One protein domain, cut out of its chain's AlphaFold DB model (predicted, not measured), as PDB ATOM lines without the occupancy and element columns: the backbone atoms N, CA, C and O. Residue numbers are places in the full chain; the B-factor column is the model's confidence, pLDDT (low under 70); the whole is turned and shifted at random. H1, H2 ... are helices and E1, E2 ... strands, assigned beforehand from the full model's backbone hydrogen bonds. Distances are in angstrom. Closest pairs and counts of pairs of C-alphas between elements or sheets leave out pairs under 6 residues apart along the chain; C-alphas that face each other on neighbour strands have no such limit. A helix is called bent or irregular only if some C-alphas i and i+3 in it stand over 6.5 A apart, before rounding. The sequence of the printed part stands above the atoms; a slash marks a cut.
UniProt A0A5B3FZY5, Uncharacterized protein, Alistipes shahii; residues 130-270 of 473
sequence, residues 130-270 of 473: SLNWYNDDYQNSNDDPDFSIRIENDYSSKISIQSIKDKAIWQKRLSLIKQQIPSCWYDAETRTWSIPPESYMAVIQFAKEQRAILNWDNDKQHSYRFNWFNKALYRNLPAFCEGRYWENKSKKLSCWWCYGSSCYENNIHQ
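What this domain is: This is residues 130 to 270 of the 473 residues of an uncharacterized protein of Alistipes shahii (UniProt A0A5B3FZY5). A long, strongly twisted sheet of seven strands has two helices, H1 and H2, packed on one face, and a small three-stranded sheet, E8 to E10, makes a separate head near its E1 end. Two loops stick out, residues 137 to 143 and 230 to 235. The printed part has 141 residues with two named helices and ten named strands, in the order E1 E2 E3 H1 E4 E5 H2 E6 E7 E8 E9 E10, class mixed, helices and strands. The large sheet runs E1 E7 E6 E2 E3 E5 E4 and is mixed; the small one is antiparallel. The whole is compact, with a radius of gyration of the C-alphas of 16.1 A and spans of 46 by 35 by 34 A.

Where its parts are: Find C-alpha 130 at (23.145, -14.414, 54.417); there E1 begins, residues 130 to 134. Next come E2, residues 147 to 151, 13.0 A, and E3, residues 157 to 161, 13.3 A. H1, residues 167 to 180, starts at (41.203, 8.832, 41.332) and is 20.3 A long. After it read E4, residues 185 to 187, and E5, residues 192 to 195. H2, residues 197 to 209, is 19.4 A long and irregular: C-alphas 198 and 201 are 7.8 A apart. E6, residues 213 to 216, precedes E7, residues 223 to 228, 16.5 A. Then read E8, residues 244 to 248, E9, residues 253 to 258, 15.4 A, and E10, residues 261 to 263, which ends at (19.112, -17.353, 52.089).

How they stand to each other: Look first at the parallel neighbours E6 and E2, at 15 degrees, with N 149 and O 213 2.8 A apart. E2 and E3 form a hairpin, N 148 to O 160 at 2.9 A. E3, H1, E4 and E5, H2, E6 are split strand-helix-strand units, same-way strands with others between them, both with right-handed crossovers. H1 and H2 are on this sheet, in two layers, helices on one face; H1 and H2 only just touch, with 3 pairs of C-alphas within 8 A, the closest Gln 180 and Phe 206 at 6.6 A, at a steep tilt of 53 degrees, opposite ways. Every O i to N i+4 pair is within hydrogen-bond range in H1, and 7 of 9 in H2. E8, E9 and E10 form a meander, each strand the antiparallel neighbour of the one before; N 246 and O 255 are 2.8 A apart. The closest C-alphas of E1 and E10, Ser 130 and Cys 263, are 5.5 A apart.

The domain as a whole: The C-alphas farthest apart, Glu 189 and Ala 239, are 49.3 A apart. The printed part has no cut; the links E1 to E2 and E7 to E8 are long. Mean pLDDT of the printed part is 81.9; look for values under 70 at residues 135 to 144, 218 to 220, 229 to 236 and 250 to 251.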
ATOM      1  N   SER A 130      23.822 -14.932  53.228       81.56
ATOM      2  CA  SER A 130      23.145 -14.414  54.417       81.56
ATOM      3  C   SER A 130      23.250 -12.900  54.494       81.56
ATOM      4  O   SER A 130      24.196 -12.311  53.981       81.56
ATOM      5  N   LEU A 131      22.279 -12.282  55.162       83.62
ATOM      6  CA  LEU A 131      22.299 -10.862  55.481       83.62
ATOM      7  C   LEU A 131      22.542 -10.711  56.982       83.62
ATOM      8  O   LEU A 131      21.620 -10.885  57.787       83.62
ATOM      9  N   ASN A 132      23.787 -10.412  57.343       79.38
ATOM     10  CA  ASN A 132      24.235 -10.357  58.733       79.38
ATOM     11  C   ASN A 132      24.356  -8.913  59.208       79.38
ATOM     12  O   ASN A 132      24.510  -8.001  58.395       79.38
ATOM     13  N   TRP A 133      24.282  -8.722  60.527       80.81
ATOM     14  CA  TRP A 133      24.637  -7.444  61.135       80.81
ATOM     15  C   TRP A 133      26.087  -7.125  60.832       80.81
ATOM     16  O   TRP A 133      26.969  -7.975  60.970       80.81
ATOM     17  N   TYR A 134      26.291  -5.896  60.399       74.44
ATOM     18  CA  TYR A 134      27.598  -5.316  60.261       74.44
ATOM     19  C   TYR A 134      27.990  -4.719  61.613       74.44
ATOM     20  O   TYR A 134      27.340  -3.787  62.081       74.44
ATOM     21  N   ASN A 135      29.016  -5.294  62.241       68.19
ATOM     22  CA  ASN A 135      29.590  -4.802  63.490       68.19
ATOM     23  C   ASN A 135      31.040  -4.389  63.232       68.19
ATOM     24  O   ASN A 135      31.816  -5.196  62.718       68.19
ATOM     25  N   ASP A 136      31.405  -3.179  63.652       56.97
ATOM     26  CA  ASP A 136      32.766  -2.646  63.508       56.97
ATOM     27  C   ASP A 136      33.806  -3.408  64.355       56.97
ATOM     28  O   ASP A 136      34.978  -3.462  63.999       56.97
ATOM     29  N   ASP A 137      33.367  -4.094  65.416       47.56
ATOM     30  CA  ASP A 137      34.235  -4.793  66.380       47.56
ATOM     31  C   ASP A 137      34.973  -6.031  65.825       47.56
ATOM     32  O   ASP A 137      35.836  -6.591  66.501       47.56
ATOM     33  N   TYR A 138      34.636  -6.495  64.616       48.47
ATOM     34  CA  TYR A 138      35.255  -7.659  63.956       48.47
ATOM     35  C   TYR A 138      36.083  -7.281  62.716       48.47
ATOM     36  O   TYR A 138      36.301  -8.117  61.838       48.47
ATOM     37  N   GLN A 139      36.528  -6.029  62.604       52.66
ATOM     38  CA  GLN A 139      37.301  -5.594  61.444       52.66
ATOM     39  C   GLN A 139      38.806  -5.878  61.581       52.66
ATOM     40  O   GLN A 139      39.452  -5.484  62.551       52.66
ATOM     41  N   ASN A 140      39.387  -6.459  60.527       50.34
ATOM     42  CA  ASN A 140      40.713  -6.040  60.077       50.34
ATOM     43  C   ASN A 140      40.544  -4.690  59.364       50.34
ATOM     44  O   ASN A 140      39.634  -4.541  58.555       50.34
ATOM     45  N   SER A 141      41.447  -3.735  59.583       47.69
ATOM     46  CA  SER A 141      41.405  -2.373  59.010       47.69
ATOM     47  C   SER A 141      41.413  -2.284  57.469       47.69
ATOM     48  O   SER A 141      41.410  -1.187  56.922       47.69
ATOM     49  N   ASN A 142      41.458  -3.420  56.769       52.78
ATOM     50  CA  ASN A 142      41.462  -3.524  55.309       52.78
ATOM     51  C   ASN A 142      40.097  -3.954  54.717       52.78
ATOM     52  O   ASN A 142      40.008  -4.084  53.500       52.78
ATOM     53  N   ASP A 143      39.057  -4.176  55.538       59.19
ATOM     54  CA  ASP A 143      37.728  -4.689  55.123       59.19
ATOM     55  C   ASP A 143      36.602  -3.629  55.139       59.19
ATOM     56  O   ASP A 143      35.399  -3.953  55.189       59.19
ATOM     57  N   ASP A 144      36.980  -2.351  55.085       64.88
ATOM     58  CA  ASP A 144      36.017  -1.265  54.946       64.88
ATOM     59  C   ASP A 144      35.223  -1.425  53.632       64.88
ATOM     60  O   ASP A 144      35.790  -1.737  52.583       64.88
ATOM     61  N   PRO A 145      33.892  -1.260  53.659       75.56
ATOM     62  CA  PRO A 145      33.063  -1.424  52.474       75.56
ATOM     63  C   PRO A 145      33.313  -0.302  51.469       75.56
ATOM     64  O   PRO A 145      33.223   0.882  51.791       75.56
ATOM     65  N   ASP A 146      33.442  -0.674  50.203       87.75
ATOM     66  CA  ASP A 146      33.525   0.283  49.100       87.75
ATOM     67  C   ASP A 146      32.282   1.189  48.992       87.75
ATOM     68  O   ASP A 146      32.382   2.348  48.569       87.75
ATOM     69  N   PHE A 147      31.117   0.660  49.385       91.25
ATOM     70  CA  PHE A 147      29.809   1.289  49.222       91.25
ATOM     71  C   PHE A 147      28.930   1.148  50.472       91.25
ATOM     72  O   PHE A 147      28.852   0.083  51.091       91.25
ATOM     73  N   SER A 148      28.193   2.213  50.787       92.00
ATOM     74  CA  SER A 148      27.122   2.233  51.785       92.00
ATOM     75  C   SER A 148      25.826   2.688  51.129       92.00
ATOM     76  O   SER A 148      25.826   3.639  50.352       92.00
ATOM     77  N   ILE A 149      24.726   2.004  51.421       93.44
ATOM     78  CA  ILE A 149      23.426   2.224  50.797       93.44
ATOM     79  C   ILE A 149      22.394   2.463  51.888       93.44
ATOM     80  O   ILE A 149      22.193   1.621  52.766       93.44
ATOM     81  N   ARG A 150      21.710   3.602  51.815       92.38
ATOM     82  CA  ARG A 150      20.526   3.888  52.620       92.38
ATOM     83  C   ARG A 150      19.279   3.591  51.798       92.38
ATOM     84  O   ARG A 150      19.148   4.125  50.704       92.38
ATOM     85  N   ILE A 151      18.398   2.754  52.330       91.50
ATOM     86  CA  ILE A 151      17.105   2.398  51.741       91.50
ATOM     87  C   ILE A 151      16.016   3.136  52.520       91.50
ATOM     88  O   ILE A 151      15.849   2.931  53.730       91.50
ATOM     89  N   GLU A 152      15.277   3.980  51.812       90.69
ATOM     90  CA  GLU A 152      14.221   4.819  52.362       90.69
ATOM     91  C   GLU A 152      12.879   4.076  52.454       90.69
ATOM     92  O   GLU A 152      12.705   2.918  52.043       90.69
ATOM     93  N   ASN A 153      11.890   4.739  53.050       87.75
ATOM     94  CA  ASN A 153      10.595   4.124  53.305       87.75
ATOM     95  C   ASN A 153       9.770   3.834  52.045       87.75
ATOM     96  O   ASN A 153       9.013   2.861  52.019       87.75
ATOM     97  N   ASP A 154       9.960   4.623  51.005       90.56
ATOM     98  CA  ASP A 154       9.327   4.481  49.698       90.56
ATOM     99  C   ASP A 154      10.132   3.598  48.732       90.56
ATOM    100  O   ASP A 154       9.782   3.537  47.562       90.56
ATOM    101  N   TYR A 155      11.169   2.893  49.211       89.69
ATOM    102  CA  TYR A 155      12.125   2.099  48.423       89.69
ATOM    103  C   TYR A 155      13.116   2.912  47.577       89.69
ATOM    104  O   TYR A 155      14.000   2.313  46.956       89.69
ATOM    105  N   SER A 156      13.050   4.248  47.597       93.44
ATOM    106  CA  SER A 156      14.140   5.065  47.063       93.44
ATOM    107  C   SER A 156      15.420   4.806  47.860       93.44
ATOM    108  O   SER A 156      15.391   4.308  48.992       93.44
ATOM    109  N   SER A 157      16.574   5.032  47.240       94.25
ATOM    110  CA  SER A 157      17.858   4.696  47.856       94.25
ATOM    111  C   SER A 157      18.909   5.766  47.615       94.25
ATOM    112  O   SER A 157      18.873   6.479  46.614       94.25
ATOM    113  N   LYS A 158      19.876   5.848  48.532       95.06
ATOM    114  CA  LYS A 158      21.060   6.703  48.413       95.06
ATOM    115  C   LYS A 158      22.325   5.874  48.574       95.06
ATOM    116  O   LYS A 158      22.493   5.221  49.601       95.06
ATOM    117  N   ILE A 159      23.209   5.907  47.579       94.88
ATOM    118  CA  ILE A 159      24.506   5.222  47.610       94.88
ATOM    119  C   ILE A 159      25.613   6.239  47.882       94.88
ATOM    120  O   ILE A 159      25.794   7.209  47.143       94.88
ATOM    121  N   SER A 160      26.393   5.967  48.920       92.25
ATOM    122  CA  SER A 160      27.616   6.677  49.273       92.25
ATOM    123  C   SER A 160      28.822   5.803  48.945       92.25
ATOM    124  O   SER A 160      28.856   4.620  49.285       92.25
ATOM    125  N   ILE A 161      29.829   6.393  48.305       90.00
ATOM    126  CA  ILE A 161      31.117   5.741  48.050       90.00
ATOM    127  C   ILE A 161      32.067   6.126  49.179       90.00
ATOM    128  O   ILE A 161      32.148   7.301  49.545       90.00
ATOM    129  N   GLN A 162      32.805   5.158  49.716       83.50
ATOM    130  CA  GLN A 162      33.815   5.449  50.726       83.50
ATOM    131  C   GLN A 162      34.876   6.420  50.178       83.50
ATOM    132  O   GLN A 162      35.370   6.258  49.058       83.50
ATOM    133  N   SER A 163      35.238   7.425  50.982       77.81
ATOM    134  CA  SER A 163      36.247   8.424  50.623       77.81
ATOM    135  C   SER A 163      37.590   7.762  50.311       77.81
ATOM    136  O   SER A 163      38.201   7.148  51.182       77.81
ATOM    137  N   ILE A 164      38.082   7.939  49.084       81.75
ATOM    138  CA  ILE A 164      39.355   7.384  48.619       81.75
ATOM    139  C   ILE A 164      40.146   8.438  47.840       81.75
ATOM    140  O   ILE A 164      39.585   9.189  47.044       81.75
ATOM    141  N   LYS A 165      41.461   8.514  48.088       80.19
ATOM    142  CA  LYS A 165      42.354   9.489  47.431       80.19
ATOM    143  C   LYS A 165      42.723   9.087  45.998       80.19
ATOM    144  O   LYS A 165      43.064   9.949  45.193       80.19
ATOM    145  N   ASP A 166      42.663   7.795  45.680       86.38
ATOM    146  CA  ASP A 166      42.984   7.270  44.354       86.38
ATOM    147  C   ASP A 166      41.849   7.557  43.355       86.38
ATOM    148  O   ASP A 166      40.743   7.009  43.439       86.38
ATOM    149  N   LYS A 167      42.147   8.415  42.374       86.38
ATOM    150  CA  LYS A 167      41.203   8.832  41.332       86.38
ATOM    151  C   LYS A 167      40.792   7.680  40.407       86.38
ATOM    152  O   LYS A 167      39.656   7.678  39.940       86.38
ATOM    153  N   ALA A 168      41.672   6.719  40.126       88.31
ATOM    154  CA  ALA A 168      41.364   5.592  39.247       88.31
ATOM    155  C   ALA A 168      40.383   4.624  39.921       88.31
ATOM    156  O   ALA A 168      39.391   4.224  39.307       88.31
ATOM    157  N   ILE A 169      40.599   4.318  41.205       85.62
ATOM    158  CA  ILE A 169      39.673   3.482  41.984       85.62
ATOM    159  C   ILE A 169      38.315   4.178  42.124       85.62
ATOM    160  O   ILE A 169      37.278   3.546  41.923       85.62
ATOM    161  N   TRP A 170      38.305   5.490  42.381       85.88
ATOM    162  CA  TRP A 170      37.071   6.276  42.411       85.88
ATOM    163  C   TRP A 170      36.286   6.187  41.096       85.88
ATOM    164  O   TRP A 170      35.094   5.882  41.107       85.88
ATOM    165  N   GLN A 171      36.947   6.391  39.951       88.06
ATOM    166  CA  GLN A 171      36.300   6.294  38.636       88.06
ATOM    167  C   GLN A 171      35.769   4.885  38.348       88.06
ATOM    168  O   GLN A 171      34.669   4.748  37.816       88.06
ATOM    169  N   LYS A 172      36.495   3.840  38.760       90.00
ATOM    170  CA  LYS A 172      36.026   2.452  38.659       90.00
ATOM    171  C   LYS A 172      34.772   2.208  39.508       90.00
ATOM    172  O   LYS A 172      33.816   1.597  39.039       90.00
ATOM    173  N   ARG A 173      34.738   2.698  40.751       90.56
ATOM    174  CA  ARG A 173      33.552   2.577  41.619       90.56
ATOM    175  C   ARG A 173      32.352   3.333  41.042       90.56
ATOM    176  O   ARG A 173      31.237   2.823  41.061       90.56
ATOM    177  N   LEU A 174      32.586   4.507  40.454       88.62
ATOM    178  CA  LEU A 174      31.560   5.272  39.746       88.62
ATOM    179  C   LEU A 174      30.998   4.536  38.524       88.62
ATOM    180  O   LEU A 174      29.783   4.550  38.313       88.62
ATOM    181  N   SER A 175      31.856   3.910  37.711       90.19
ATOM    182  CA  SER A 175      31.395   3.181  36.527       90.19
ATOM    183  C   SER A 175      30.518   1.990  36.903       90.19
ATOM    184  O   SER A 175      29.538   1.734  36.211       90.19
ATOM    185  N   LEU A 176      30.811   1.316  38.023       93.19
ATOM    186  CA  LEU A 176      29.995   0.207  38.527       93.19
ATOM    187  C   LEU A 176      28.563   0.648  38.856       93.19
ATOM    188  O   LEU A 176      27.621  -0.003  38.411       93.19
ATOM    189  N   ILE A 177      28.389   1.770  39.569       92.81
ATOM    190  CA  ILE A 177      27.051   2.291  39.905       92.81
ATOM    191  C   ILE A 177      26.255   2.563  38.623       92.81
ATOM    192  O   ILE A 177      25.145   2.066  38.474       92.81
ATOM    193  N   LYS A 178      26.837   3.299  37.669       90.94
ATOM    194  CA  LYS A 178      26.146   3.671  36.422       90.94
ATOM    195  C   LYS A 178      25.828   2.474  35.526       90.94
ATOM    196  O   LYS A 178      24.814   2.488  34.838       90.94
ATOM    197  N   GLN A 179      26.700   1.467  35.509       92.62
ATOM    198  CA  GLN A 179      26.515   0.266  34.695       92.62
ATOM    199  C   GLN A 179      25.405  -0.630  35.250       92.62
ATOM    200  O   GLN A 179      24.616  -1.168  34.479       92.62
ATOM    201  N   GLN A 180      25.357  -0.807  36.571       92.50
ATOM    202  CA  GLN A 180      24.414  -1.725  37.214       92.50
ATOM    203  C   GLN A 180      23.082  -1.057  37.579       92.50
ATOM    204  O   GLN A 180      22.070  -1.742  37.706       92.50
ATOM    205  N   ILE A 181      23.063   0.273  37.732       93.31
ATOM    206  CA  ILE A 181      21.875   1.052  38.101       93.31
ATOM    207  C   ILE A 181      21.740   2.260  37.150       93.31
ATOM    208  O   ILE A 181      22.133   3.379  37.491       93.31
ATOM    209  N   PRO A 182      21.177   2.068  35.941       85.38
ATOM    210  CA  PRO A 182      21.142   3.109  34.904       85.38
ATOM    211  C   PRO A 182      20.332   4.361  35.278       85.38
ATOM    212  O   PRO A 182      20.586   5.447  34.768       85.38
ATOM    213  N   SER A 183      19.365   4.213  36.178       90.19
ATOM    214  CA  SER A 183      18.399   5.220  36.644       90.19
ATOM    215  C   SER A 183      18.891   6.064  37.831       90.19
ATOM    216  O   SER A 183      18.102   6.766  38.460       90.19
ATOM    217  N   CYS A 184      20.181   6.002  38.170       92.75
ATOM    218  CA  CYS A 184      20.762   6.800  39.251       92.75
ATOM    219  C   CYS A 184      21.165   8.218  38.802       92.75
ATOM    220  O   CYS A 184      21.578   8.438  37.661       92.75
ATOM    221  N   TRP A 185      21.138   9.180  39.725       93.94
ATOM    222  CA  TRP A 185      21.717  10.512  39.522       93.94
ATOM    223  C   TRP A 185      22.511  10.955  40.746       93.94
ATOM    224  O   TRP A 185      22.276  10.497  41.862       93.94
ATOM    225  N   TYR A 186      23.478  11.845  40.543       92.62
ATOM    226  CA  TYR A 186      24.294  12.360  41.636       92.62
ATOM    227  C   TYR A 186      23.646  13.595  42.262       92.62
ATOM    228  O   TYR A 186      23.328  14.557  41.564       92.62
ATOM    229  N   ASP A 187      23.493  13.571  43.581       89.88
ATOM    230  CA  ASP A 187      23.067  14.698  44.401       89.88
ATOM    231  C   ASP A 187      24.309  15.374  45.002       89.88
ATOM    232  O   ASP A 187      25.026  14.802  45.831       89.88
ATOM    233  N   ALA A 188      24.574  16.603  44.558       87.38
ATOM    234  CA  ALA A 188      25.736  17.376  44.977       87.38
ATOM    235  C   ALA A 188      25.635  17.900  46.419       87.38
ATOM    236  O   ALA A 188      26.674  18.093  47.053       87.38
ATOM    237  N   GLU A 189      24.421  18.110  46.937       85.25
ATOM    238  CA  GLU A 189      24.188  18.629  48.287       85.25
ATOM    239  C   GLU A 189      24.508  17.554  49.324       85.25
ATOM    240  O   GLU A 189      25.301  17.769  50.242       85.25
ATOM    241  N   THR A 190      23.962  16.354  49.124       82.62
ATOM    242  CA  THR A 190      24.192  15.225  50.034       82.62
ATOM    243  C   THR A 190      25.450  14.422  49.702       82.62
ATOM    244  O   THR A 190      25.873  13.593  50.506       82.62
ATOM    245  N   ARG A 191      26.077  14.682  48.545       87.44
ATOM    246  CA  ARG A 191      27.222  13.932  47.995       87.44
ATOM    247  C   ARG A 191      26.938  12.434  47.858       87.44
ATOM    248  O   ARG A 191      27.803  11.600  48.128       87.44
ATOM    249  N   THR A 192      25.724  12.092  47.434       92.06
ATOM    250  CA  THR A 192      25.274  10.704  47.263       92.06
ATOM    251  C   THR A 192      24.680  10.474  45.880       92.06
ATOM    252  O   THR A 192      24.272  11.408  45.195       92.06
ATOM    253  N   TRP A 193      24.631   9.218  45.450       94.19
ATOM    254  CA  TRP A 193      23.869   8.815  44.272       94.19
ATOM    255  C   TRP A 193      22.450   8.487  44.702       94.19
ATOM    256  O   TRP A 193      22.258   7.562  45.484       94.19
ATOM    257  N   SER A 194      21.479   9.246  44.213       95.38
ATOM    258  CA  SER A 194      20.059   9.015  44.453       95.38
ATOM    259  C   SER A 194      19.495   8.070  43.395       95.38
ATOM    260  O   SER A 194      19.849   8.156  42.216       95.38
ATOM    261  N   ILE A 195      18.649   7.141  43.835       95.81
ATOM    262  CA  ILE A 195      18.048   6.092  43.012       95.81
ATOM    263  C   ILE A 195      16.546   6.032  43.309       95.81
ATOM    264  O   ILE A 195      16.165   6.040  44.487       95.81
ATOM    265  N   PRO A 196      15.690   5.944  42.280       95.25
ATOM    266  CA  PRO A 196      14.255   5.962  42.478       95.25
ATOM    267  C   PRO A 196      13.716   4.558  42.841       95.25
ATOM    268  O   PRO A 196      14.377   3.548  42.556       95.25
ATOM    269  N   PRO A 197      12.531   4.465  43.478       92.81
ATOM    270  CA  PRO A 197      11.955   3.212  43.987       92.81
ATOM    271  C   PRO A 197      11.870   2.059  42.981       92.81
ATOM    272  O   PRO A 197      12.105   0.903  43.331       92.81
ATOM    273  N   GLU A 198      11.574   2.352  41.717       93.31
ATOM    274  CA  GLU A 198      11.454   1.370  40.634       93.31
ATOM    275  C   GLU A 198      12.746   0.577  40.388       93.31
ATOM    276  O   GLU A 198      12.719  -0.509  39.815       93.31
ATOM    277  N   SER A 199      13.884   1.099  40.850       94.25
ATOM    278  CA  SER A 199      15.203   0.482  40.684       94.25
ATOM    279  C   SER A 199      15.681  -0.248  41.939       94.25
ATOM    280  O   SER A 199      16.827  -0.692  41.998       94.25
ATOM    281  N   TYR A 200      14.802  -0.424  42.931       90.88
ATOM    282  CA  TYR A 200      15.109  -1.075  44.204       90.88
ATOM    283  C   TYR A 200      15.775  -2.450  44.038       90.88
ATOM    284  O   TYR A 200      16.785  -2.733  44.682       90.88
ATOM    285  N   MET A 201      15.275  -3.294  43.132       89.12
ATOM    286  CA  MET A 201      15.860  -4.624  42.913       89.12
ATOM    287  C   MET A 201      17.288  -4.555  42.354       89.12
ATOM    288  O   MET A 201      18.136  -5.347  42.764       89.12
ATOM    289  N   ALA A 202      17.581  -3.581  41.486       92.50
ATOM    290  CA  ALA A 202      18.935  -3.348  40.983       92.50
ATOM    291  C   ALA A 202      19.873  -2.860  42.100       92.50
ATOM    292  O   ALA A 202      21.013  -3.305  42.179       92.50
ATOM    293  N   VAL A 203      19.379  -2.021  43.020       93.88
ATOM    294  CA  VAL A 203      20.132  -1.583  44.211       93.88
ATOM    295  C   VAL A 203      20.489  -2.765  45.111       93.88
ATOM    296  O   VAL A 203      21.627  -2.875  45.566       93.88
ATOM    297  N   ILE A 204      19.542  -3.671  45.361       91.25
ATOM    298  CA  ILE A 204      19.787  -4.876  46.164       91.25
ATOM    299  C   ILE A 204      20.805  -5.799  45.489       91.25
ATOM    300  O   ILE A 204      21.704  -6.304  46.164       91.25
ATOM    301  N   GLN A 205      20.702  -5.996  44.172       90.56
ATOM    302  CA  GLN A 205      21.663  -6.801  43.418       90.56
ATOM    303  C   GLN A 205      23.064  -6.173  43.436       90.56
ATOM    304  O   GLN A 205      24.042  -6.860  43.730       90.56
ATOM    305  N   PHE A 206      23.161  -4.856  43.244       93.44
ATOM    306  CA  PHE A 206      24.410  -4.109  43.393       93.44
ATOM    307  C   PHE A 206      25.004  -4.299  44.795       93.44
ATOM    308  O   PHE A 206      26.181  -4.623  44.946       93.44
ATOM    309  N   ALA A 207      24.185  -4.174  45.844       91.94
ATOM    310  CA  ALA A 207      24.635  -4.359  47.222       91.94
ATOM    311  C   ALA A 207      25.203  -5.759  47.471       91.94
ATOM    312  O   ALA A 207      26.189  -5.926  48.191       91.94
ATOM    313  N   LYS A 208      24.572  -6.767  46.872       88.50
ATOM    314  CA  LYS A 208      24.969  -8.169  46.945       88.50
ATOM    315  C   LYS A 208      26.311  -8.418  46.260       88.50
ATOM    316  O   LYS A 208      27.200  -9.009  46.874       88.50
ATOM    317  N   GLU A 209      26.471  -7.955  45.024       89.06
ATOM    318  CA  GLU A 209      27.691  -8.143  44.232       89.06
ATOM    319  C   GLU A 209      28.880  -7.373  44.808       89.06
ATOM    320  O   GLU A 209      29.972  -7.923  44.943       89.06
ATOM    321  N   GLN A 210      28.647  -6.124  45.214       89.81
ATOM    322  CA  GLN A 210      29.689  -5.237  45.734       89.81
ATOM    323  C   GLN A 210      29.905  -5.378  47.248       89.81
ATOM    324  O   GLN A 210      30.695  -4.635  47.827       89.81
ATOM    325  N   ARG A 211      29.197  -6.311  47.910       87.06
ATOM    326  CA  ARG A 211      29.212  -6.510  49.374       87.06
ATOM    327  C   ARG A 211      29.017  -5.197  50.148       87.06
ATOM    328  O   ARG A 211      29.663  -4.962  51.170       87.06
ATOM    329  N   ALA A 212      28.125  -4.345  49.645       90.25
ATOM    330  CA  ALA A 212      27.848  -3.036  50.217       90.25
ATOM    331  C   ALA A 212      27.188  -3.153  51.597       90.25
ATOM    332  O   ALA A 212      26.514  -4.144  51.906       90.25
ATOM    333  N   ILE A 213      27.342  -2.111  52.415       91.12
ATOM    334  CA  ILE A 213      26.537  -1.965  53.627       91.12
ATOM    335  C   ILE A 213      25.146  -1.460  53.261       91.12
ATOM    336  O   ILE A 213      25.004  -0.527  52.478       91.12
ATOM    337  N   LEU A 214      24.130  -2.051  53.877       90.88
ATOM    338  CA  LEU A 214      22.735  -1.654  53.788       90.88
ATOM    339  C   LEU A 214      22.260  -1.079  55.123       90.88
ATOM    340  O   LEU A 214      22.428  -1.708  56.169       90.88
ATOM    341  N   ASN A 215      21.603   0.074  55.057       89.69
ATOM    342  CA  ASN A 215      20.948   0.747  56.171       89.69
ATOM    343  C   ASN A 215      19.489   1.013  55.806       89.69
ATOM    344  O   ASN A 215      19.218   1.577  54.748       89.69
ATOM    345  N   TRP A 216      18.549   0.647  56.674       86.50
ATOM    346  CA  TRP A 216      17.129   0.956  56.482       86.50
ATOM    347  C   TRP A 216      16.719   2.120  57.375       86.50
ATOM    348  O   TRP A 216      17.068   2.141  58.553       86.50
ATOM    349  N   ASP A 217      15.920   3.047  56.847       76.94
ATOM    350  CA  ASP A 217      15.523   4.262  57.577       76.94
ATOM    351  C   ASP A 217      14.830   3.977  58.932       76.94
ATOM    352  O   ASP A 217      15.050   4.673  59.926       76.94
ATOM    353  N   ASN A 218      14.067   2.879  59.011       68.44
ATOM    354  CA  ASN A 218      13.371   2.459  60.234       68.44
ATOM    355  C   ASN A 218      14.229   1.609  61.192       68.44
ATOM    356  O   ASN A 218      13.800   1.359  62.317       68.44
ATOM    357  N   ASP A 219      15.415   1.153  60.776       68.25
ATOM    358  CA  ASP A 219      16.334   0.341  61.589       68.25
ATOM    359  C   ASP A 219      17.648   1.098  61.800       68.25
ATOM    360  O   ASP A 219      18.716   0.702  61.341       68.25
ATOM    361  N   LYS A 220      17.562   2.221  62.525       65.06
ATOM    362  CA  LYS A 220      18.722   3.076  62.842       65.06
ATOM    363  C   LYS A 220      19.763   2.399  63.741       65.06
ATOM    364  O   LYS A 220      20.799   2.996  64.012       65.06
ATOM    365  N   GLN A 221      19.469   1.207  64.261       70.25
ATOM    366  CA  GLN A 221      20.334   0.498  65.202       70.25
ATOM    367  C   GLN A 221      21.278  -0.491  64.517       70.25
ATOM    368  O   GLN A 221      22.263  -0.882  65.138       70.25
ATOM    369  N   HIS A 222      21.001  -0.904  63.275       77.94
ATOM    370  CA  HIS A 222      21.769  -1.966  62.633       77.94
ATOM    371  C   HIS A 222      22.065  -1.669  61.165       77.94
ATOM    372  O   HIS A 222      21.169  -1.510  60.337       77.94
ATOM    373  N   SER A 223      23.352  -1.728  60.846       84.38
ATOM    374  CA  SER A 223      23.866  -1.860  59.490       84.38
ATOM    375  C   SER A 223      23.882  -3.338  59.098       84.38
ATOM    376  O   SER A 223      24.082  -4.217  59.941       84.38
ATOM    377  N   TYR A 224      23.707  -3.645  57.817       86.12
ATOM    378  CA  TYR A 224      23.735  -5.021  57.319       86.12
ATOM    379  C   TYR A 224      24.682  -5.177  56.137       86.12
ATOM    380  O   TYR A 224      24.890  -4.239  55.381       86.12
ATOM    381  N   ARG A 225      25.218  -6.380  55.931       86.50
ATOM    382  CA  ARG A 225      26.016  -6.717  54.743       86.50
ATOM    383  C   ARG A 225      25.677  -8.124  54.267       86.50
ATOM    384  O   ARG A 225      25.455  -9.027  55.084       86.50
ATOM    385  N   PHE A 226      25.639  -8.314  52.951       84.94
ATOM    386  CA  PHE A 226      25.578  -9.653  52.378       84.94
ATOM    387  C   PHE A 226      26.906 -10.365  52.586       84.94
ATOM    388  O   PHE A 226      27.952  -9.907  52.137       84.94
ATOM    389  N   ASN A 227      26.840 -11.517  53.237       80.31
ATOM    390  CA  ASN A 227      27.984 -12.378  53.450       80.31
ATOM    391  C   ASN A 227      27.683 -13.750  52.867       80.31
ATOM    392  O   ASN A 227      26.679 -14.395  53.202       80.31
ATOM    393  N   TRP A 228      28.592 -14.201  52.009       72.75
ATOM    394  CA  TRP A 228      28.679 -15.605  51.655       72.75
ATOM    395  C   TRP A 228      29.078 -16.364  52.909       72.75
ATOM    396  O   TRP A 228      30.147 -16.121  53.472       72.75
ATOM    397  N   PHE A 229      28.213 -17.262  53.377       67.25
ATOM    398  CA  PHE A 229      28.644 -18.168  54.425       67.25
ATOM    399  C   PHE A 229      29.786 -19.026  53.894       67.25
ATOM    400  O   PHE A 229      29.676 -19.628  52.825       67.25
ATOM    401  N   ASN A 230      30.880 -19.104  54.653       53.78
ATOM    402  CA  ASN A 230      31.910 -20.088  54.373       53.78
ATOM    403  C   ASN A 230      31.278 -21.481  54.529       53.78
ATOM    404  O   ASN A 230      30.793 -21.811  55.616       53.78
ATOM    405  N   LYS A 231      31.295 -22.290  53.459       50.59
ATOM    406  CA  LYS A 231      30.809 -23.683  53.463       50.59
ATOM    407  C   LYS A 231      31.421 -24.508  54.607       50.59
ATOM    408  O   LYS A 231      30.794 -25.452  55.064       50.59
ATOM    409  N   ALA A 232      32.602 -24.131  55.106       42.66
ATOM    410  CA  ALA A 232      33.258 -24.784  56.236       42.66
ATOM    411  C   ALA A 232      32.636 -24.460  57.614       42.66
ATOM    412  O   ALA A 232      32.733 -25.277  58.528       42.66
ATOM    413  N   LEU A 233      32.008 -23.286  57.788       41.81
ATOM    414  CA  LEU A 233      31.450 -22.842  59.080       41.81
ATOM    415  C   LEU A 233      30.069 -23.442  59.370       41.81
ATOM    416  O   LEU A 233      29.697 -23.605  60.530       41.81
ATOM    417  N   TYR A 234      29.321 -23.795  58.325       51.09
ATOM    418  CA  TYR A 234      28.052 -24.506  58.434       51.09
ATOM    419  C   TYR A 234      28.270 -25.893  57.869       51.09
ATOM    420  O   TYR A 234      28.251 -26.087  56.656       51.09
ATOM    421  N   ARG A 235      28.501 -26.860  58.762       51.38
ATOM    422  CA  ARG A 235      28.527 -28.269  58.375       51.38
ATOM    423  C   ARG A 235      27.177 -28.591  57.726       51.38
ATOM    424  O   ARG A 235      26.158 -28.552  58.408       51.38
ATOM    425  N   ASN A 236      27.221 -28.903  56.432       59.91
ATOM    426  CA  ASN A 236      26.143 -29.444  55.601       59.91
ATOM    427  C   ASN A 236      25.127 -28.410  55.092       59.91
ATOM    428  O   ASN A 236      24.074 -28.170  55.678       59.91
ATOM    429  N   LEU A 237      25.444 -27.836  53.931       71.62
ATOM    430  CA  LEU A 237      24.443 -27.265  53.033       71.62
ATOM    431  C   LEU A 237      23.673 -28.400  52.336       71.62
ATOM    432  O   LEU A 237      24.253 -29.471  52.133       71.62
ATOM    433  N   PRO A 238      22.408 -28.178  51.936       79.69
ATOM    434  CA  PRO A 238      21.728 -29.123  51.058       79.69
ATOM    435  C   PRO A 238      22.514 -29.281  49.749       79.69
ATOM    436  O   PRO A 238      23.189 -28.345  49.322       79.69
ATOM    437  N   ALA A 239      22.433 -30.449  49.112       82.44
ATOM    438  CA  ALA A 239      23.074 -30.679  47.816       82.44
ATOM    439  C   ALA A 239      22.358 -29.886  46.708       82.44
ATOM    440  O   ALA A 239      23.000 -29.255  45.865       82.44
ATOM    441  N   PHE A 240      21.027 -29.858  46.770       87.81
ATOM    442  CA  PHE A 240      20.149 -29.169  45.832       87.81
ATOM    443  C   PHE A 240      19.503 -27.946  46.461       87.81
ATOM    444  O   PHE A 240      19.250 -27.897  47.667       87.81
ATOM    445  N   CYS A 241      19.232 -26.942  45.636       89.06
ATOM    446  CA  CYS A 241      18.549 -25.746  46.075       89.06
ATOM    447  C   CYS A 241      17.098 -26.079  46.446       89.06
ATOM    448  O   CYS A 241      16.340 -26.627  45.657       89.06
ATOM    449  N   GLU A 242      16.721 -25.738  47.673       86.81
ATOM    450  CA  GLU A 242      15.384 -25.980  48.232       86.81
ATOM    451  C   GLU A 242      14.813 -24.711  48.882       86.81
ATOM    452  O   GLU A 242      13.996 -24.749  49.805       86.81
ATOM    453  N   GLY A 243      15.303 -23.552  48.442       87.81
ATOM    454  CA  GLY A 243      14.916 -22.271  49.001       87.81
ATOM    455  C   GLY A 243      13.438 -21.990  48.757       87.81
ATOM    456  O   GLY A 243      13.013 -21.804  47.622       87.81
ATOM    457  N   ARG A 244      12.645 -21.886  49.826       86.12
ATOM    458  CA  ARG A 244      11.250 -21.450  49.724       86.12
ATOM    459  C   ARG A 244      11.168 -19.937  49.826       86.12
ATOM    460  O   ARG A 244      11.566 -19.392  50.850       86.12
ATOM    461  N   TYR A 245      10.595 -19.275  48.823       85.44
ATOM    462  CA  TYR A 245      10.391 -17.826  48.868       85.44
ATOM    463  C   TYR A 245       9.723 -17.391  50.183       85.44
ATOM    464  O   TYR A 245       8.710 -17.954  50.613       85.44
ATOM    465  N   TRP A 246      10.319 -16.395  50.824       81.38
ATOM    466  CA  TRP A 246       9.864 -15.799  52.064       81.38
ATOM    467  C   TRP A 246      10.149 -14.304  52.047       81.38
ATOM    468  O   TRP A 246      11.289 -13.855  51.931       81.38
ATOM    469  N   GLU A 247       9.102 -13.511  52.206       75.31
ATOM    470  CA  GLU A 247       9.243 -12.068  52.261       75.31
ATOM    471  C   GLU A 247       9.511 -11.610  53.697       75.31
ATOM    472  O   GLU A 247       8.672 -11.778  54.591       75.31
ATOM    473  N   ASN A 248      10.677 -10.997  53.925       70.44
ATOM    474  CA  ASN A 248      10.958 -10.377  55.207       70.44
ATOM    475  C   ASN A 248      10.316  -8.991  55.281       70.44
ATOM    476  O   ASN A 248      10.935  -7.990  54.910       70.44
ATOM    477  N   LYS A 249       9.102  -8.920  55.832       70.00
ATOM    478  CA  LYS A 249       8.373  -7.652  55.986       70.00
ATOM    479  C   LYS A 249       9.144  -6.586  56.771       70.00
ATOM    480  O   LYS A 249       8.950  -5.408  56.504       70.00
ATOM    481  N   SER A 250      10.022  -6.963  57.708       67.94
ATOM    482  CA  SER A 250      10.772  -5.968  58.490       67.94
ATOM    483  C   SER A 250      11.930  -5.340  57.717       67.94
ATOM    484  O   SER A 250      12.266  -4.190  57.972       67.94
ATOM    485  N   LYS A 251      12.521  -6.067  56.762       67.56
ATOM    486  CA  LYS A 251      13.666  -5.597  55.962       67.56
ATOM    487  C   LYS A 251      13.292  -5.208  54.533       67.56
ATOM    488  O   LYS A 251      14.180  -4.916  53.742       67.56
ATOM    489  N   LYS A 252      12.000  -5.263  54.178       72.25
ATOM    490  CA  LYS A 252      11.486  -5.028  52.813       72.25
ATOM    491  C   LYS A 252      12.208  -5.836  51.728       72.25
ATOM    492  O   LYS A 252      12.193  -5.469  50.562       72.25
ATOM    493  N   LEU A 253      12.838  -6.935  52.130       81.38
ATOM    494  CA  LEU A 253      13.736  -7.714  51.302       81.38
ATOM    495  C   LEU A 253      13.246  -9.154  51.290       81.38
ATOM    496  O   LEU A 253      13.169  -9.814  52.334       81.38
ATOM    497  N   SER A 254      12.932  -9.637  50.097       83.31
ATOM    498  CA  SER A 254      12.635 -11.039  49.873       83.31
ATOM    499  C   SER A 254      13.878 -11.892  50.076       83.31
ATOM    500  O   SER A 254      14.992 -11.512  49.711       83.31
ATOM    501  N   CYS A 255      13.690 -13.068  50.647       87.12
ATOM    502  CA  CYS A 255      14.712 -14.090  50.702       87.12
ATOM    503  C   CYS A 255      14.074 -15.458  50.466       87.12
ATOM    504  O   CYS A 255      12.878 -15.581  50.217       87.12
ATOM    505  N   TRP A 256      14.881 -16.498  50.559       87.56
ATOM    506  CA  TRP A 256      14.448 -17.875  50.506       87.56
ATOM    507  C   TRP A 256      14.753 -18.545  51.836       87.56
ATOM    508  O   TRP A 256      15.893 -18.580  52.296       87.56
ATOM    509  N   TRP A 257      13.733 -19.088  52.482       82.69
ATOM    510  CA  TRP A 257      13.905 -19.921  53.655       82.69
ATOM    511  C   TRP A 257      14.477 -21.273  53.230       82.69
ATOM    512  O   TRP A 257      13.818 -22.040  52.534       82.69
ATOM    513  N   CYS A 258      15.714 -21.551  53.636       79.19
ATOM    514  CA  CYS A 258      16.460 -22.753  53.271       79.19
ATOM    515  C   CYS A 258      17.204 -23.267  54.506       79.19
ATOM    516  O   CYS A 258      17.946 -22.502  55.137       79.19
ATOM    517  N   TYR A 259      17.014 -24.543  54.855       73.12
ATOM    518  CA  TYR A 259      17.689 -25.197  55.984       73.12
ATOM    519  C   TYR A 259      17.585 -24.409  57.313       73.12
ATOM    520  O   TYR A 259      18.571 -24.122  57.990       73.12
ATOM    521  N   GLY A 260      16.368 -23.966  57.655       71.19
ATOM    522  CA  GLY A 260      16.079 -23.278  58.924       71.19
ATOM    523  C   GLY A 260      16.569 -21.826  59.025       71.19
ATOM    524  O   GLY A 260      16.696 -21.295  60.127       71.19
ATOM    525  N   SER A 261      16.887 -21.171  57.905       74.69
ATOM    526  CA  SER A 261      17.396 -19.792  57.885       74.69
ATOM    527  C   SER A 261      17.130 -19.084  56.559       74.69
ATOM    528  O   SER A 261      17.097 -19.725  55.509       74.69
ATOM    529  N   SER A 262      17.121 -17.753  56.568       82.94
ATOM    530  CA  SER A 262      17.117 -16.917  55.357       82.94
ATOM    531  C   SER A 262      18.341 -17.159  54.463       82.94
ATOM    532  O   SER A 262      19.468 -17.190  54.955       82.94
ATOM    533  N   CYS A 263      18.121 -17.307  53.162       86.69
ATOM    534  CA  CYS A 263      19.112 -17.353  52.089       86.69
ATOM    535  C   CYS A 263      18.761 -16.279  51.056       86.69
ATOM    536  O   CYS A 263      17.594 -16.141  50.715       86.69
ATOM    537  N   TYR A 264      19.730 -15.524  50.558       86.69
ATOM    538  CA  TYR A 264      19.512 -14.461  49.564       86.69
ATOM    539  C   TYR A 264      20.054 -14.824  48.171       86.69
ATOM    540  O   TYR A 264      20.138 -13.983  47.277       86.69
ATOM    541  N   GLU A 265      20.386 -16.103  47.992       85.75
ATOM    542  CA  GLU A 265      20.746 -16.709  46.717       85.75
ATOM    543  C   GLU A 265      19.838 -17.913  46.462       85.75
ATOM    544  O   GLU A 265      19.796 -18.839  47.279       85.75
ATOM    545  N   ASN A 266      19.109 -17.889  45.350       88.31
ATOM    546  CA  ASN A 266      18.325 -19.018  44.865       88.31
ATOM    547  C   ASN A 266      18.926 -19.479  43.544       88.31
ATOM    548  O   ASN A 266      19.117 -18.663  42.651       88.31
ATOM    549  N   ASN A 267      19.206 -20.774  43.432       89.50
ATOM    550  CA  ASN A 267      19.818 -21.343  42.235       89.50
ATOM    551  C   ASN A 267      18.784 -21.989  41.300       89.50
ATOM    552  O   ASN A 267      19.169 -22.472  40.248       89.50
ATOM    553  N   ILE A 268      17.491 -21.990  41.648       92.06
ATOM    554  CA  ILE A 268      16.420 -22.494  40.777       92.06
ATOM    555  C   ILE A 268      16.033 -21.399  39.781       92.06
ATOM    556  O   ILE A 268      15.448 -20.387  40.180       92.06
ATOM    557  N   HIS A 269      16.359 -21.601  38.506       91.19
ATOM    558  CA  HIS A 269      16.017 -20.695  37.408       91.19
ATOM    559  C   HIS A 269      16.145 -21.401  36.052       91.19
ATOM    560  O   HIS A 269      16.700 -22.492  35.967       91.19
ATOM    561  N   GLN A 270      15.606 -20.790  34.991       93.50
ATOM    562  CA  GLN A 270      15.817 -21.281  33.630       93.50
ATOM    563  C   GLN A 270      17.200 -20.863  33.127       93.50
ATOM    564  O   GLN A 270      17.566 -19.687  33.216       93.50
TER     565      GLN A 270